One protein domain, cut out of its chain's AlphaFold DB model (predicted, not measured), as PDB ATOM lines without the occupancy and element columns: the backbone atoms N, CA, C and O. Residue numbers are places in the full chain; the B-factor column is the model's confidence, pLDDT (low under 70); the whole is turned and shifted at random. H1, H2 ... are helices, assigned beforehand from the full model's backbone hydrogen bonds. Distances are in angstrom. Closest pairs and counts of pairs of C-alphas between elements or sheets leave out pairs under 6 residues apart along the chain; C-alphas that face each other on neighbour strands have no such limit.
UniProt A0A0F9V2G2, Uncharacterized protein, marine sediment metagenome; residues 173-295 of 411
ATOM      1  N   GLU A 173      19.905  -6.355  43.336       44.09
ATOM      2  CA  GLU A 173      19.283  -6.489  44.651       44.09
ATOM      3  C   GLU A 173      19.833  -7.782  45.294       44.09
ATOM      4  O   GLU A 173      19.734  -8.853  44.686       44.09
ATOM      5  N   PRO A 174      20.492  -7.693  46.463       41.19
ATOM      6  CA  PRO A 174      21.342  -8.753  47.015       41.19
ATOM      7  C   PRO A 174      20.602 -10.024  47.470       41.19
ATOM      8  O   PRO A 174      21.247 -10.948  47.958       41.19
ATOM      9  N   GLU A 175      19.283 -10.106  47.301       51.25
ATOM     10  CA  GLU A 175      18.437 -11.111  47.956       51.25
ATOM     11  C   GLU A 175      18.159 -12.384  47.131       51.25
ATOM     12  O   GLU A 175      17.640 -13.347  47.682       51.25
ATOM     13  N   ILE A 176      18.518 -12.453  45.839       62.22
ATOM     14  CA  ILE A 176      18.068 -13.567  44.965       62.22
ATOM     15  C   ILE A 176      19.161 -14.610  44.653       62.22
ATOM     16  O   ILE A 176      18.844 -15.774  44.409       62.22
ATOM     17  N   PHE A 177      20.446 -14.240  44.661       69.69
ATOM     18  CA  PHE A 177      21.539 -15.125  44.223       69.69
ATOM     19  C   PHE A 177      22.665 -15.210  45.248       69.69
ATOM     20  O   PHE A 177      23.005 -14.212  45.887       69.69
ATOM     21  N   ASN A 178      23.274 -16.394  45.370       77.19
ATOM     22  CA  ASN A 178      24.309 -16.648  46.368       77.19
ATOM     23  C   ASN A 178      25.556 -15.757  46.158       77.19
ATOM     24  O   ASN A 178      25.806 -15.239  45.064       77.19
ATOM     25  N   LYS A 179      26.357 -15.586  47.221       79.25
ATOM     26  CA  LYS A 179      27.547 -14.721  47.205       79.25
ATOM     27  C   LYS A 179      28.534 -15.123  46.104       79.25
ATOM     28  O   LYS A 179      29.014 -14.254  45.390       79.25
ATOM     29  N   GLU A 180      28.808 -16.409  45.920       82.12
ATOM     30  CA  GLU A 180      29.748 -16.909  44.907       82.12
ATOM     31  C   GLU A 180      29.281 -16.635  43.472       82.12
ATOM     32  O   GLU A 180      30.090 -16.247  42.629       82.12
ATOM     33  N   THR A 181      27.978 -16.725  43.200       85.31
ATOM     34  CA  THR A 181      27.367 -16.346  41.919       85.31
ATOM     35  C   THR A 181      27.614 -14.868  41.619       85.31
ATOM     36  O   THR A 181      28.023 -14.513  40.514       85.31
ATOM     37  N   GLN A 182      27.435 -13.988  42.610       79.25
ATOM     38  CA  GLN A 182      27.714 -12.556  42.451       79.25
ATOM     39  C   GLN A 182      29.209 -12.290  42.206       79.25
ATOM     40  O   GLN A 182      29.562 -11.446  41.372       79.25
ATOM     41  N   ILE A 183      30.084 -13.047  42.880       79.81
ATOM     42  CA  ILE A 183      31.539 -12.998  42.685       79.81
ATOM     43  C   ILE A 183      31.909 -13.406  41.256       79.81
ATOM     44  O   ILE A 183      32.584 -12.648  40.559       79.81
ATOM     45  N   ALA A 184      31.440 -14.563  40.789       82.69
ATOM     46  CA  ALA A 184      31.728 -15.060  39.447       82.69
ATOM     47  C   ALA A 184      31.150 -14.152  38.348       82.69
ATOM     48  O   ALA A 184      31.809 -13.911  37.337       82.69
ATOM     49  N   TYR A 185      29.961 -13.580  38.554       86.56
ATOM     50  CA  TYR A 185      29.371 -12.626  37.614       86.56
ATOM     51  C   TYR A 185      30.202 -11.344  37.505       86.56
ATOM     52  O   TYR A 185      30.507 -10.878  36.407       86.56
ATOM     53  N   SER A 186      30.620 -10.793  38.648       78.69
ATOM     54  CA  SER A 186      31.500  -9.620  38.684       78.69
ATOM     55  C   SER A 186      32.846  -9.910  38.019       78.69
ATOM     56  O   SER A 186      33.389  -9.058  37.320       78.69
ATOM     57  N   TYR A 187      33.365 -11.124  38.216       82.69
ATOM     58  CA  TYR A 187      34.594 -11.585  37.589       82.69
ATOM     59  C   TYR A 187      34.473 -11.622  36.064       82.69
ATOM     60  O   TYR A 187      35.313 -11.046  35.377       82.69
ATOM     61  N   TRP A 188      33.389 -12.190  35.530       86.00
ATOM     62  CA  TRP A 188      33.107 -12.187  34.093       86.00
ATOM     63  C   TRP A 188      33.065 -10.770  33.506       86.00
ATOM     64  O   TRP A 188      33.690 -10.499  32.487       86.00
ATOM     65  N   LEU A 189      32.380  -9.836  34.176       82.19
ATOM     66  CA  LEU A 189      32.284  -8.443  33.720       82.19
ATOM     67  C   LEU A 189      33.623  -7.690  33.727       82.19
ATOM     68  O   LEU A 189      33.725  -6.629  33.113       82.19
ATOM     69  N   SER A 190      34.645  -8.205  34.416       80.00
ATOM     70  CA  SER A 190      35.981  -7.600  34.418       80.00
ATOM     71  C   SER A 190      36.751  -7.830  33.111       80.00
ATOM     72  O   SER A 190      37.732  -7.132  32.840       80.00
ATOM     73  N   PHE A 191      36.308  -8.776  32.279       79.75
ATOM     74  CA  PHE A 191      36.954  -9.100  31.016       79.75
ATOM     75  C   PHE A 191      36.696  -8.030  29.952       79.75
ATOM     76  O   PHE A 191      35.560  -7.676  29.641       79.75
ATOM     77  N   LYS A 192      37.772  -7.545  29.322       71.12
ATOM     78  CA  LYS A 192      37.696  -6.504  28.280       71.12
ATOM     79  C   LYS A 192      36.958  -6.973  27.024       71.12
ATOM     80  O   LYS A 192      36.359  -6.165  26.318       71.12
ATOM     81  N   ASN A 193      37.014  -8.275  26.742       67.19
ATOM     82  CA  ASN A 193      36.595  -8.838  25.466       67.19
ATOM     83  C   ASN A 193      35.203  -9.482  25.491       67.19
ATOM     84  O   ASN A 193      34.741  -9.915  24.435       67.19
ATOM     85  N   THR A 194      34.487  -9.498  26.619       69.38
ATOM     86  CA  THR A 194      33.170 -10.151  26.710       69.38
ATOM     87  C   THR A 194      31.993  -9.201  26.453       69.38
ATOM     88  O   THR A 194      32.020  -8.052  26.890       69.38
ATOM     89  N   PRO A 195      30.932  -9.638  25.748       70.00
ATOM     90  CA  PRO A 195      29.696  -8.870  25.604       70.00
ATOM     91  C   PRO A 195      29.005  -8.618  26.949       70.00
ATOM     92  O   PRO A 195      28.806  -9.541  27.738       70.00
ATOM     93  N   ASN A 196      28.554  -7.381  27.165       66.81
ATOM     94  CA  ASN A 196      27.733  -7.018  28.320       66.81
ATOM     95  C   ASN A 196      26.258  -7.387  28.101       66.81
ATOM     96  O   ASN A 196      25.692  -7.132  27.034       66.81
ATOM     97  N   HIS A 197      25.593  -7.901  29.140       67.88
ATOM     98  CA  HIS A 197      24.151  -8.170  29.117       67.88
ATOM     99  C   HIS A 197      23.347  -6.869  29.217       67.88
ATOM    100  O   HIS A 197      23.142  -6.324  30.307       67.88
ATOM    101  N   ARG A 198      22.878  -6.369  28.066       52.38
ATOM    102  CA  ARG A 198      22.093  -5.125  27.988       52.38
ATOM    103  C   ARG A 198      20.652  -5.286  28.491       52.38
ATOM    104  O   ARG A 198      20.142  -4.376  29.128       52.38
ATOM    105  N   ALA A 199      20.010  -6.435  28.258       63.97
ATOM    106  CA  ALA A 199      18.628  -6.688  28.679       63.97
ATOM    107  C   ALA A 199      18.552  -7.356  30.065       63.97
ATOM    108  O   ALA A 199      19.259  -8.331  30.329       63.97
ATOM    109  N   SER A 200      17.644  -6.877  30.924       69.19
ATOM    110  CA  SER A 200      17.420  -7.404  32.282       69.19
ATOM    111  C   SER A 200      17.058  -8.892  32.290       69.19
ATOM    112  O   SER A 200      17.611  -9.658  33.075       69.19
ATOM    113  N   LYS A 201      16.198  -9.328  31.363       71.50
ATOM    114  CA  LYS A 201      15.809 -10.737  31.212       71.50
ATOM    115  C   LYS A 201      17.011 -11.642  30.919       71.50
ATOM    116  O   LYS A 201      17.215 -12.629  31.615       71.50
ATOM    117  N   VAL A 202      17.841 -11.257  29.947       72.31
ATOM    118  CA  VAL A 202      19.048 -12.010  29.556       72.31
ATOM    119  C   VAL A 202      20.047 -12.074  30.710       72.31
ATOM    120  O   VAL A 202      20.650 -13.116  30.951       72.31
ATOM    121  N   ARG A 203      20.194 -10.974  31.457       78.50
ATOM    122  CA  ARG A 203      21.032 -10.923  32.659       78.50
ATOM    123  C   ARG A 203      20.550 -11.901  33.733       78.50
ATOM    124  O   ARG A 203      21.355 -12.651  34.269       78.50
ATOM    125  N   ASN A 204      19.251 -11.914  34.026       80.69
ATOM    126  CA  ASN A 204      18.679 -12.794  35.048       80.69
ATOM    127  C   ASN A 204      18.779 -14.272  34.657       80.69
ATOM    128  O   ASN A 204      19.043 -15.112  35.511       80.69
ATOM    129  N   GLU A 205      18.599 -14.599  33.376       81.06
ATOM    130  CA  GLU A 205      18.815 -15.957  32.864       81.06
ATOM    131  C   GLU A 205      20.286 -16.380  32.994       81.06
ATOM    132  O   GLU A 205      20.553 -17.461  33.514       81.06
ATOM    133  N   ALA A 206      21.234 -15.505  32.635       84.25
ATOM    134  CA  ALA A 206      22.666 -15.770  32.800       84.25
ATOM    135  C   ALA A 206      23.049 -16.032  34.265       84.25
ATOM    136  O   ALA A 206      23.839 -16.925  34.551       84.25
ATOM    137  N   LEU A 207      22.478 -15.258  35.193       87.38
ATOM    138  CA  LEU A 207      22.714 -15.417  36.628       87.38
ATOM    139  C   LEU A 207      22.117 -16.715  37.176       87.38
ATOM    140  O   LEU A 207      22.751 -17.357  38.006       87.38
ATOM    141  N   LYS A 208      20.941 -17.133  36.692       87.44
ATOM    142  CA  LYS A 208      20.353 -18.436  37.045       87.44
ATOM    143  C   LYS A 208      21.224 -19.595  36.573       87.44
ATOM    144  O   LYS A 208      21.462 -20.519  37.345       87.44
ATOM    145  N   ASP A 209      21.713 -19.542  35.334       88.31
ATOM    146  CA  ASP A 209      22.616 -20.571  34.812       88.31
ATOM    147  C   ASP A 209      23.933 -20.593  35.599       88.31
ATOM    148  O   ASP A 209      24.388 -21.658  36.007       88.31
ATOM    149  N   LEU A 210      24.513 -19.424  35.880       90.75
ATOM    150  CA  LEU A 210      25.722 -19.314  36.690       90.75
ATOM    151  C   LEU A 210      25.524 -19.898  38.096       90.75
ATOM    152  O   LEU A 210      26.377 -20.648  38.555       90.75
ATOM    153  N   ASP A 211      24.401 -19.605  38.758       90.06
ATOM    154  CA  ASP A 211      24.090 -20.135  40.091       90.06
ATOM    155  C   ASP A 211      23.973 -21.665  40.095       90.06
ATOM    156  O   ASP A 211      24.501 -22.333  40.985       90.06
ATOM    157  N   LEU A 212      23.343 -22.237  39.063       90.06
ATOM    158  CA  LEU A 212      23.274 -23.687  38.869       90.06
ATOM    159  C   LEU A 212      24.663 -24.305  38.665       90.06
ATOM    160  O   LEU A 212      24.955 -25.363  39.222       90.06
ATOM    161  N   PHE A 213      25.524 -23.657  37.880       90.69
ATOM    162  CA  PHE A 213      26.876 -24.153  37.627       90.69
ATOM    163  C   PHE A 213      27.793 -23.999  38.836       90.69
ATOM    164  O   PHE A 213      28.561 -24.916  39.080       90.69
ATOM    165  N   ILE A 214      27.672 -22.927  39.622       89.75
ATOM    166  CA  ILE A 214      28.404 -22.743  40.887       89.75
ATOM    167  C   ILE A 214      28.006 -23.803  41.929       89.75
ATOM    168  O   ILE A 214      28.835 -24.280  42.694       89.75
ATOM    169  N   LYS A 215      26.743 -24.246  41.935       89.06
ATOM    170  CA  LYS A 215      26.308 -25.377  42.776       89.06
ATOM    171  C   LYS A 215      26.902 -26.715  42.331       89.06
ATOM    172  O   LYS A 215      27.068 -27.612  43.150       89.06
ATOM    173  N   LYS A 216      27.176 -26.870  41.032       92.44
ATOM    174  CA  LYS A 216      27.717 -28.104  40.444       92.44
ATOM    175  C   LYS A 216      29.250 -28.142  40.435       92.44
ATOM    176  O   LYS A 216      29.834 -29.215  40.545       92.44
ATOM    177  N   TYR A 217      29.883 -26.990  40.266       90.62
ATOM    178  CA  TYR A 217      31.321 -26.787  40.164       90.62
ATOM    179  C   TYR A 217      31.698 -25.643  41.094       90.62
ATOM    180  O   TYR A 217      31.082 -24.586  41.039       90.62
ATOM    181  N   ASP A 218      32.735 -25.819  41.904       86.88
ATOM    182  CA  ASP A 218      33.176 -24.775  42.821       86.88
ATOM    183  C   ASP A 218      33.570 -23.475  42.084       86.88
ATOM    184  O   ASP A 218      33.949 -23.470  40.902       86.88
ATOM    185  N   LEU A 219      33.519 -22.350  42.804       85.19
ATOM    186  CA  LEU A 219      33.831 -21.022  42.274       85.19
ATOM    187  C   LEU A 219      35.190 -20.956  41.558       85.19
ATOM    188  O   LEU A 219      35.317 -20.276  40.536       85.19
ATOM    189  N   ARG A 220      36.212 -21.659  42.063       84.06
ATOM    190  CA  ARG A 220      37.554 -21.652  41.468       84.06
ATOM    191  C   ARG A 220      37.544 -22.353  40.113       84.06
ATOM    192  O   ARG A 220      38.116 -21.820  39.162       84.06
ATOM    193  N   THR A 221      36.864 -23.491  39.995       89.19
ATOM    194  CA  THR A 221      36.683 -24.204  38.721       89.19
ATOM    195  C   THR A 221      35.954 -23.338  37.696       89.19
ATOM    196  O   THR A 221      36.413 -23.209  36.558       89.19
ATOM    197  N   VAL A 222      34.874 -22.662  38.105       91.81
ATOM    198  CA  VAL A 222      34.126 -21.774  37.205       91.81
ATOM    199  C   VAL A 222      34.985 -20.605  36.722       91.81
ATOM    200  O   VAL A 222      35.056 -20.346  35.519       91.81
ATOM    201  N   LYS A 223      35.714 -19.943  37.628       90.94
ATOM    202  CA  LYS A 223      36.629 -18.847  37.271       90.94
ATOM    203  C   LYS A 223      37.775 -19.309  36.371       90.94
ATOM    204  O   LYS A 223      38.162 -18.578  35.461       90.94
ATOM    205  N   LYS A 224      38.297 -20.523  36.575       89.38
ATOM    206  CA  LYS A 224      39.329 -21.105  35.707       89.38
ATOM    207  C   LYS A 224      38.811 -21.277  34.278       89.38
ATOM    208  O   LYS A 224      39.485 -20.843  33.348       89.38
ATOM    209  N   ALA A 225      37.612 -21.831  34.100       92.56
ATOM    210  CA  ALA A 225      36.996 -21.958  32.780       92.56
ATOM    211  C   ALA A 225      36.750 -20.583  32.128       92.56
ATOM    212  O   ALA A 225      37.048 -20.385  30.952       92.56
ATOM    213  N   MET A 226      36.273 -19.600  32.899       92.56
ATOM    214  CA  MET A 226      36.105 -18.218  32.432       92.56
ATOM    215  C   MET A 226      37.425 -17.587  31.959       92.56
ATOM    216  O   MET A 226      37.444 -16.899  30.941       92.56
ATOM    217  N   ASN A 227      38.534 -17.845  32.658       89.44
ATOM    218  CA  ASN A 227      39.861 -17.374  32.251       89.44
ATOM    219  C   ASN A 227      40.333 -17.999  30.950       89.44
ATOM    220  O   ASN A 227      40.844 -17.279  30.098       89.44
ATOM    221  N   VAL A 228      40.138 -19.312  30.797       88.81
ATOM    222  CA  VAL A 228      40.445 -20.009  29.544       88.81
ATOM    223  C   VAL A 228      39.665 -19.363  28.400       88.81
ATOM    224  O   VAL A 228      40.259 -18.982  27.399       88.81
ATOM    225  N   TYR A 229      38.363 -19.121  28.569       89.06
ATOM    226  CA  TYR A 229      37.574 -18.413  27.561       89.06
ATOM    227  C   TYR A 229      38.126 -17.019  27.239       89.06
ATOM    228  O   TYR A 229      38.286 -16.679  26.069       89.06
ATOM    229  N   ASN A 230      38.467 -16.220  28.253       87.00
ATOM    230  CA  ASN A 230      39.024 -14.890  28.015       87.00
ATOM    231  C   ASN A 230      40.374 -14.944  27.277       87.00
ATOM    232  O   ASN A 230      40.575 -14.142  26.370       87.00
ATOM    233  N   SER A 231      41.261 -15.898  27.595       84.50
ATOM    234  CA  SER A 231      42.522 -16.074  26.857       84.50
ATOM    235  C   SER A 231      42.292 -16.519  25.413       84.50
ATOM    236  O   SER A 231      42.985 -16.060  24.511       84.50
ATOM    237  N   LEU A 232      41.276 -17.352  25.162       81.81
ATOM    238  CA  LEU A 232      40.912 -17.766  23.804       81.81
ATOM    239  C   LEU A 232      40.476 -16.566  22.949       81.81
ATOM    240  O   LEU A 232      40.811 -16.496  21.771       81.81
ATOM    241  N   LEU A 233      39.780 -15.585  23.531       79.19
ATOM    242  CA  LEU A 233      39.404 -14.358  22.814       79.19
ATOM    243  C   LEU A 233      40.605 -13.477  22.426       79.19
ATOM    244  O   LEU A 233      40.450 -12.596  21.582       79.19
ATOM    245  N   GLU A 234      41.773 -13.682  23.038       78.69
ATOM    246  CA  GLU A 234      43.019 -12.988  22.689       78.69
ATOM    247  C   GLU A 234      43.816 -13.727  21.602       78.69
ATOM    248  O   GLU A 234      44.717 -13.144  20.997       78.69
ATOM    249  N   ASN A 235      43.477 -14.989  21.313       76.00
ATOM    250  CA  ASN A 235      44.174 -15.787  20.315       76.00
ATOM    251  C   ASN A 235      43.772 -15.347  18.888       76.00
ATOM    252  O   ASN A 235      42.600 -15.462  18.516       76.00
ATOM    253  N   PRO A 236      44.721 -14.896  18.044       71.25
ATOM    254  CA  PRO A 236      44.420 -14.370  16.711       71.25
ATOM    255  C   PRO A 236      43.894 -15.433  15.734       71.25
ATOM    256  O   PRO A 236      43.240 -15.089  14.750       71.25
ATOM    257  N   PHE A 237      44.156 -16.718  15.997       72.56
ATOM    258  CA  PHE A 237      43.677 -17.835  15.181       72.56
ATOM    259  C   PHE A 237      42.264 -18.278  15.546       72.56
ATOM    260  O   PHE A 237      41.616 -18.975  14.759       72.56
ATOM    261  N   ILE A 238      41.766 -17.878  16.720       72.56
ATOM    262  CA  ILE A 238      40.363 -18.058  17.074       72.56
ATOM    263  C   ILE A 238      39.601 -17.016  16.279       72.56
ATOM    264  O   ILE A 238      39.410 -15.875  16.687       72.56
ATOM    265  N   MET A 239      39.248 -17.431  15.063       53.25
ATOM    266  CA  MET A 239      38.558 -16.637  14.068       53.25
ATOM    267  C   MET A 239      37.280 -16.038  14.659       53.25
ATOM    268  O   MET A 239      36.203 -16.612  14.534       53.25
ATOM    269  N   ILE A 240      37.366 -14.821  15.198       49.06
ATOM    270  CA  ILE A 240      36.270 -13.854  15.171       49.06
ATOM    271  C   ILE A 240      36.235 -13.305  13.737       49.06
ATOM    272  O   ILE A 240      36.487 -12.127  13.490       49.06
ATOM    273  N   THR A 241      35.999 -14.158  12.733       41.72
ATOM    274  CA  THR A 241      35.626 -13.622  11.418       41.72
ATOM    275  C   THR A 241      34.328 -12.835  11.594       41.72
ATOM    276  O   THR A 241      33.567 -13.083  12.531       41.72
ATOM    277  N   LYS A 242      34.037 -11.883  10.701       35.97
ATOM    278  CA  LYS A 242      32.806 -11.064  10.752       35.97
ATOM    279  C   LYS A 242      31.502 -11.884  10.876       35.97
ATOM    280  O   LYS A 242      30.480 -11.317  11.233       35.97
ATOM    281  N   ASN A 243      31.563 -13.198  10.629       42.69
ATOM    282  CA  ASN A 243      30.457 -14.152  10.692       42.69
ATOM    283  C   ASN A 243      30.619 -15.235  11.782       42.69
ATOM    284  O   ASN A 243      29.897 -16.232  11.755       42.69
ATOM    285  N   ALA A 244      31.573 -15.103  12.710       47.53
ATOM    286  CA  ALA A 244      31.896 -16.170  13.647       47.53
ATOM    287  C   ALA A 244      31.087 -16.075  14.958       47.53
ATOM    288  O   ALA A 244      31.160 -15.059  15.655       47.53
ATOM    289  N   PRO A 245      30.356 -17.133  15.352       51.31
ATOM    290  CA  PRO A 245      29.455 -17.151  16.514       51.31
ATOM    291  C   PRO A 245      30.173 -17.220  17.882       51.31
ATOM    292  O   PRO A 245      29.585 -17.645  18.870       51.31
ATOM    293  N   PHE A 246      31.457 -16.859  17.960       62.31
ATOM    294  CA  PHE A 246      32.337 -17.277  19.059       62.31
ATOM    295  C   PHE A 246      32.522 -16.251  20.174       62.31
ATOM    296  O   PHE A 246      32.927 -16.625  21.271       62.31
ATOM    297  N   LYS A 247      32.173 -14.980  19.945       75.19
ATOM    298  CA  LYS A 247      32.101 -13.992  21.024       75.19
ATOM    299  C   LYS A 247      30.716 -14.039  21.658       75.19
ATOM    300  O   LYS A 247      29.782 -13.379  21.208       75.19
ATOM    301  N   ILE A 248      30.615 -14.812  22.725       79.75
ATOM    302  CA  ILE A 248      29.377 -15.045  23.461       79.75
ATOM    303  C   ILE A 248      29.348 -14.288  24.792       79.75
ATOM    304  O   ILE A 248      30.389 -13.993  25.387       79.75
ATOM    305  N   GLY A 249      28.141 -13.965  25.259       85.44
ATOM    306  CA  GLY A 249      27.907 -13.487  26.623       85.44
ATOM    307  C   GLY A 249      27.807 -14.644  27.623       85.44
ATOM    308  O   GLY A 249      27.723 -15.807  27.236       85.44
ATOM    309  N   LEU A 250      27.742 -14.329  28.919       87.81
ATOM    310  CA  LEU A 250      27.648 -15.330  29.991       87.81
ATOM    311  C   LEU A 250      26.447 -16.281  29.838       87.81
ATOM    312  O   LEU A 250      26.555 -17.465  30.134       87.81
ATOM    313  N   ASN A 251      25.315 -15.784  29.331       84.25
ATOM    314  CA  ASN A 251      24.107 -16.578  29.072       84.25
ATOM    315  C   ASN A 251      24.323 -17.699  28.045       84.25
ATOM    316  O   ASN A 251      23.564 -18.664  28.031       84.25
ATOM    317  N   GLU A 252      25.321 -17.559  27.172       83.38
ATOM    318  CA  GLU A 252      25.682 -18.578  26.188       83.38
ATOM    319  C   GLU A 252      26.942 -19.367  26.575       83.38
ATOM    320  O   GLU A 252      27.273 -20.374  25.950       83.38
ATOM    321  N   PHE A 253      27.633 -18.942  27.636       89.06
ATOM    322  CA  PHE A 253      28.860 -19.581  28.103       89.06
ATOM    323  C   PHE A 253      28.597 -20.979  28.643       89.06
ATOM    324  O   PHE A 253      29.306 -21.924  28.306       89.06
ATOM    325  N   PHE A 254      27.515 -21.121  29.402       89.00
ATOM    326  CA  PHE A 254      27.114 -22.381  30.020       89.00
ATOM    327  C   PHE A 254      26.204 -23.247  29.141       89.00
ATOM    328  O   PHE A 254      26.000 -24.423  29.435       89.00
ATOM    329  N   LYS A 255      25.641 -22.690  28.060       87.00
ATOM    330  CA  LYS A 255      24.753 -23.406  27.133       87.00
ATOM    331  C   LYS A 255      24.640 -22.677  25.799       87.00
ATOM    332  O   LYS A 255      24.507 -21.465  25.769       87.00
ATOM    333  N   TRP A 256      24.574 -23.401  24.687       81.56
ATOM    334  CA  TRP A 256      24.348 -22.751  23.393       81.56
ATOM    335  C   TRP A 256      22.933 -22.169  23.262       81.56
ATOM    336  O   TRP A 256      21.941 -22.883  23.447       81.56
ATOM    337  N   GLY A 257      22.829 -20.901  22.854       78.44
ATOM    338  CA  GLY A 257      21.566 -20.297  22.433       78.44
ATOM    339  C   GLY A 257      21.041 -20.891  21.120       78.44
ATOM    340  O   GLY A 257      21.768 -21.545  20.371       78.44
ATOM    341  N   LYS A 258      19.758 -20.656  20.808       78.44
ATOM    342  CA  LYS A 258      19.099 -21.188  19.593       78.44
ATOM    343  C   LYS A 258      19.826 -20.776  18.307       78.44
ATOM    344  O   LYS A 258      20.005 -21.600  17.412       78.44
ATOM    345  N   TYR A 259      20.261 -19.517  18.235       74.06
ATOM    346  CA  TYR A 259      21.016 -18.991  17.098       74.06
ATOM    347  C   TYR A 259      22.391 -19.654  16.988       74.06
ATOM    348  O   TYR A 259      22.718 -20.202  15.939       74.06
ATOM    349  N   SER A 260      23.143 -19.697  18.091       74.56
ATOM    350  CA  SER A 260      24.456 -20.343  18.160       74.56
ATOM    351  C   SER A 260      24.388 -21.810  17.735       74.56
ATOM    352  O   SER A 260      25.141 -22.213  16.858       74.56
ATOM    353  N   LYS A 261      23.405 -22.587  18.217       76.12
ATOM    354  CA  LYS A 261      23.181 -23.974  17.759       76.12
ATOM    355  C   LYS A 261      22.947 -24.069  16.250       76.12
ATOM    356  O   LYS A 261      23.544 -24.921  15.601       76.12
ATOM    357  N   SER A 262      22.105 -23.196  15.692       72.75
ATOM    358  CA  SER A 262      21.795 -23.197  14.255       72.75
ATOM    359  C   SER A 262      22.992 -22.805  13.384       72.75
ATOM    360  O   SER A 262      23.176 -23.347  12.295       72.75
ATOM    361  N   SER A 263      23.823 -21.876  13.855       70.56
ATOM    362  CA  SER A 263      25.058 -21.481  13.173       70.56
ATOM    363  C   SER A 263      26.103 -22.593  13.231       70.56
ATOM    364  O   SER A 263      26.709 -22.919  12.212       70.56
ATOM    365  N   LEU A 264      26.249 -23.235  14.392       70.38
ATOM    366  CA  LEU A 264      27.150 -24.366  14.606       70.38
ATOM    367  C   LEU A 264      26.771 -25.586  13.749       70.38
ATOM    368  O   LEU A 264      27.655 -26.246  13.208       70.38
ATOM    369  N   SER A 265      25.482 -25.878  13.558       68.44
ATOM    370  CA  SER A 265      25.043 -27.017  12.734       68.44
ATOM    371  C   SER A 265      25.293 -26.841  11.232       68.44
ATOM    372  O   SER A 265      25.289 -27.819  10.495       68.44
ATOM    373  N   LYS A 266      25.491 -25.606  10.751       68.19
ATOM    374  CA  LYS A 266      25.736 -25.317   9.324       68.19
ATOM    375  C   LYS A 266      27.195 -25.519   8.909       68.19
ATOM    376  O   LYS A 266      27.509 -25.474   7.722       68.19
ATOM    377  N   TRP A 267      28.096 -25.705   9.868       66.44
ATOM    378  CA  TRP A 267      29.524 -25.855   9.619       66.44
ATOM    379  C   TRP A 267      29.847 -27.339   9.422       66.44
ATOM    380  O   TRP A 267      29.843 -28.110  10.377       66.44
ATOM    381  N   LYS A 268      30.130 -27.733   8.172       58.53
ATOM    382  CA  LYS A 268      30.389 -29.131   7.773       58.53
ATOM    383  C   LYS A 268      31.529 -29.784   8.574       58.53
ATOM    384  O   LYS A 268      31.428 -30.954   8.912       58.53
ATOM    385  N   ASP A 269      32.526 -28.985   8.965       62.31
ATOM    386  CA  ASP A 269      33.660 -29.382   9.812       62.31
ATOM    387  C   ASP A 269      33.673 -28.580  11.121       62.31
ATOM    388  O   ASP A 269      34.668 -27.928  11.458       62.31
ATOM    389  N   ASN A 270      32.537 -28.517  11.815       66.19
ATOM    390  CA  ASN A 270      32.435 -27.791  13.072       66.19
ATOM    391  C   ASN A 270      33.226 -28.506  14.185       66.19
ATOM    392  O   ASN A 270      32.784 -29.562  14.648       66.19
ATOM    393  N   PRO A 271      34.335 -27.933  14.688       62.31
ATOM    394  CA  PRO A 271      35.115 -28.582  15.738       62.31
ATOM    395  C   PRO A 271      34.356 -28.685  17.069       62.31
ATOM    396  O   PRO A 271      34.737 -29.472  17.930       62.31
ATOM    397  N   VAL A 272      33.263 -27.932  17.231       65.69
ATOM    398  CA  VAL A 272      32.423 -27.943  18.433       65.69
ATOM    399  C   VAL A 272      31.074 -28.646  18.235       65.69
ATOM    400  O   VAL A 272      30.177 -28.484  19.058       65.69
ATOM    401  N   ALA A 273      30.905 -29.450  17.175       65.62
ATOM    402  CA  ALA A 273      29.641 -30.144  16.877       65.62
ATOM    403  C   ALA A 273      29.122 -31.012  18.043       65.62
ATOM    404  O   ALA A 273      27.919 -31.059  18.289       65.62
ATOM    405  N   ASN A 274      30.033 -31.651  18.786       68.75
ATOM    406  CA  ASN A 274      29.714 -32.540  19.912       68.75
ATOM    407  C   ASN A 274      29.823 -31.859  21.286       68.75
ATOM    408  O   ASN A 274      29.744 -32.517  22.324       68.75
ATOM    409  N   ILE A 275      30.028 -30.545  21.311       72.25
ATOM    410  CA  ILE A 275      30.281 -29.789  22.534       72.25
ATOM    411  C   ILE A 275      28.983 -29.130  22.992       72.25
ATOM    412  O   ILE A 275      28.286 -28.485  22.210       72.25
ATOM    413  N   LYS A 276      28.656 -29.261  24.282       78.88
ATOM    414  CA  LYS A 276      27.389 -28.762  24.843       78.88
ATOM    415  C   LYS A 276      27.422 -27.270  25.197       78.88
ATOM    416  O   LYS A 276      26.368 -26.628  25.166       78.88
ATOM    417  N   SER A 277      28.597 -26.723  25.513       86.00
ATOM    418  CA  SER A 277      28.796 -25.314  25.866       86.00
ATOM    419  C   SER A 277      30.267 -24.887  25.777       86.00
ATOM    420  O   SER A 277      31.160 -25.733  25.771       86.00
ATOM    421  N   TRP A 278      30.534 -23.577  25.771       85.81
ATOM    422  CA  TRP A 278      31.895 -23.044  25.916       85.81
ATOM    423  C   TRP A 278      32.537 -23.427  27.244       85.81
ATOM    424  O   TRP A 278      33.739 -23.683  27.290       85.81
ATOM    425  N   PHE A 279      31.743 -23.485  28.309       91.31
ATOM    426  CA  PHE A 279      32.202 -23.921  29.616       91.31
ATOM    427  C   PHE A 279      32.836 -25.315  29.552       91.31
ATOM    428  O   PHE A 279      33.945 -25.493  30.049       91.31
ATOM    429  N   ASP A 280      32.198 -26.268  28.865       88.81
ATOM    430  CA  ASP A 280      32.732 -27.629  28.728       88.81
ATOM    431  C   ASP A 280      34.055 -27.662  27.954       88.81
ATOM    432  O   ASP A 280      34.959 -28.401  28.334       88.81
ATOM    433  N   VAL A 281      34.210 -26.827  26.915       86.12
ATOM    434  CA  VAL A 281      35.499 -26.678  26.207       86.12
ATOM    435  C   VAL A 281      36.562 -26.151  27.158       86.12
ATOM    436  O   VAL A 281      37.664 -26.683  27.238       86.12
ATOM    437  N   CYS A 282      36.226 -25.102  27.903       90.38
ATOM    438  CA  CYS A 282      37.168 -24.406  28.765       90.38
ATOM    439  C   CYS A 282      37.600 -25.250  29.972       90.38
ATOM    440  O   CYS A 282      38.698 -25.052  30.492       90.38
ATOM    441  N   LEU A 283      36.777 -26.214  30.396       90.75
ATOM    442  CA  LEU A 283      37.149 -27.195  31.417       90.75
ATOM    443  C   LEU A 283      38.289 -28.122  30.975       90.75
ATOM    444  O   LEU A 283      39.031 -28.596  31.835       90.75
ATOM    445  N   LEU A 284      38.476 -28.340  29.669       86.50
ATOM    446  CA  LEU A 284      39.585 -29.141  29.135       86.50
ATOM    447  C   LEU A 284      40.947 -28.441  29.295       86.50
ATOM    448  O   LEU A 284      41.990 -29.084  29.196       86.50
ATOM    449  N   GLY A 285      40.945 -27.136  29.590       85.94
ATOM    450  CA  GLY A 285      42.142 -26.305  29.707       85.94
ATOM    451  C   GLY A 285      42.493 -25.571  28.411       85.94
ATOM    452  O   GLY A 285      41.914 -25.823  27.359       85.94
ATOM    453  N   THR A 286      43.434 -24.628  28.503       83.62
ATOM    454  CA  THR A 286      43.760 -23.695  27.412       83.62
ATOM    455  C   THR A 286      44.227 -24.397  26.144       83.62
ATOM    456  O   THR A 286      43.664 -24.138  25.090       83.62
ATOM    457  N   GLU A 287      45.199 -25.309  26.238       80.44
ATOM    458  CA  GLU A 287      45.795 -25.975  25.068       80.44
ATOM    459  C   GLU A 287      44.750 -26.767  24.266       80.44
ATOM    460  O   GLU A 287      44.630 -26.611  23.052       80.44
ATOM    461  N   GLU A 288      43.941 -27.578  24.948       83.62
ATOM    462  CA  GLU A 288      42.920 -28.398  24.295       83.62
ATOM    463  C   GLU A 288      41.767 -27.546  23.752       83.62
ATOM    464  O   GLU A 288      41.269 -27.792  22.651       83.62
ATOM    465  N   ALA A 289      41.377 -26.496  24.482       84.38
ATOM    466  CA  ALA A 289      40.388 -25.544  24.005       84.38
ATOM    467  C   ALA A 289      40.873 -24.798  22.753       84.38
ATOM    468  O   ALA A 289      40.123 -24.676  21.786       84.38
ATOM    469  N   GLU A 290      42.130 -24.350  22.719       81.88
ATOM    470  CA  GLU A 290      42.737 -23.743  21.532       81.88
ATOM    471  C   GLU A 290      42.761 -24.723  20.365       81.88
ATOM    472  O   GLU A 290      42.341 -24.359  19.268       81.88
ATOM    473  N   ARG A 291      43.174 -25.972  20.593       79.00
ATOM    474  CA  ARG A 291      43.210 -27.028  19.572       79.00
ATOM    475  C   ARG A 291      41.846 -27.226  18.911       79.00
ATOM    476  O   ARG A 291      41.739 -27.251  17.685       79.00
ATOM    477  N   ILE A 292      40.797 -27.324  19.727       78.75
ATOM    478  CA  ILE A 292      39.413 -27.448  19.263       78.75
ATOM    479  C   ILE A 292      39.014 -26.191  18.480       78.75
ATOM    480  O   ILE A 292      38.557 -26.286  17.344       78.75
ATOM    481  N   MET A 293      39.211 -25.003  19.049       77.44
ATOM    482  CA  MET A 293      38.655 -23.771  18.483       77.44
ATOM    483  C   MET A 293      39.401 -23.254  17.248       77.44
ATOM    484  O   MET A 293      38.783 -22.667  16.363       77.44
ATOM    485  N   THR A 294      40.712 -23.468  17.169       76.56
ATOM    486  CA  THR A 294      41.561 -22.973  16.071       76.56
ATOM    487  C   THR A 294      41.742 -23.989  14.948       76.56
ATOM    488  O   THR A 294      42.116 -23.605  13.843       76.56
ATOM    489  N   LYS A 295      41.493 -25.283  15.209       77.25
ATOM    490  CA  LYS A 295      41.930 -26.409  14.364       77.25
ATOM    491  C   LYS A 295      43.454 -26.496  14.188       77.25
ATOM    492  O   LYS A 295      43.928 -27.140  13.251       77.25
TER     493      LYS A 295
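This is residues 173 to 295 of the 411 residues of an uncharacterized protein of marine sediment metagenome (UniProt A0A0F9V2G2). H1 and H3 run side by side the same way, long H2 crosses H1 steeply, and H6 crosses H3, with the short H4 in the middle between H2 and H6. Toward the other end of the long axis lie H7, H5, which touches no helix, and two long loops, residues 233 to 249 and 266 to 277. The printed part has 123 residues with seven named helices, H1 to H7 in order, and no named strand: all helix. It is compact, with a radius of gyration of the C-alphas of 14.2 A, but elongated, spanning 45 by 27 by 26 A.

H1, residues 179 to 189, begins at C-alpha 179 (27.547, -14.721, 47.205) and is 15.6 A long. H2, residues 200 to 216, measures 24.5 A, and H3, residues 219 to 232, 20.0 A. H4 is residues 250 to 253, H5 258 to 265 and H6 278 to 283. H7, residues 286 to 294, ends at C-alpha 294 (41.561, -22.973, 16.071).

H3 and H6 are the hub, touching three helices each. They touch at Ala 225 and Cys 282, their closest C-alphas, 4.7 A apart, at a steep tilt of 69 degrees, only just short of perpendicular. H3 touches H1 at a shallow tilt of 8 degrees, the same way; the closest C-alphas, of Glu 180 and Leu 219, are 6.4 A apart. H2 touches H1 with residues 207 to 214 alone, closest at Thr 181 and Asp 211, C-alphas 5.3 A apart. H2 touches H4 with residues 202 to 209 alone, closest at Ala 206 and Asn 251, C-alphas 4.1 A apart. H3 touches H7 with residues 228 to 232 alone, closest at Val 228 and Thr 286, C-alphas 5.4 A apart. H6 and H7 only just touch, with 3 pairs of C-alphas within 8 A, and only at the corner by their link. In H1, H2, H3, H5, H6 and H7 every O i to N i+4 pair is within hydrogen-bond range; H4 is too short for one.

The C-alphas farthest apart, of Glu 175 and Lys 268, are 45.6 A apart. The printed part has no cut. The links H3 to H4 and H5 to H6 are long. Mean pLDDT of the printed part is 76.9; 30 residues are under 70, among them 239 to 246 and 265 to 274.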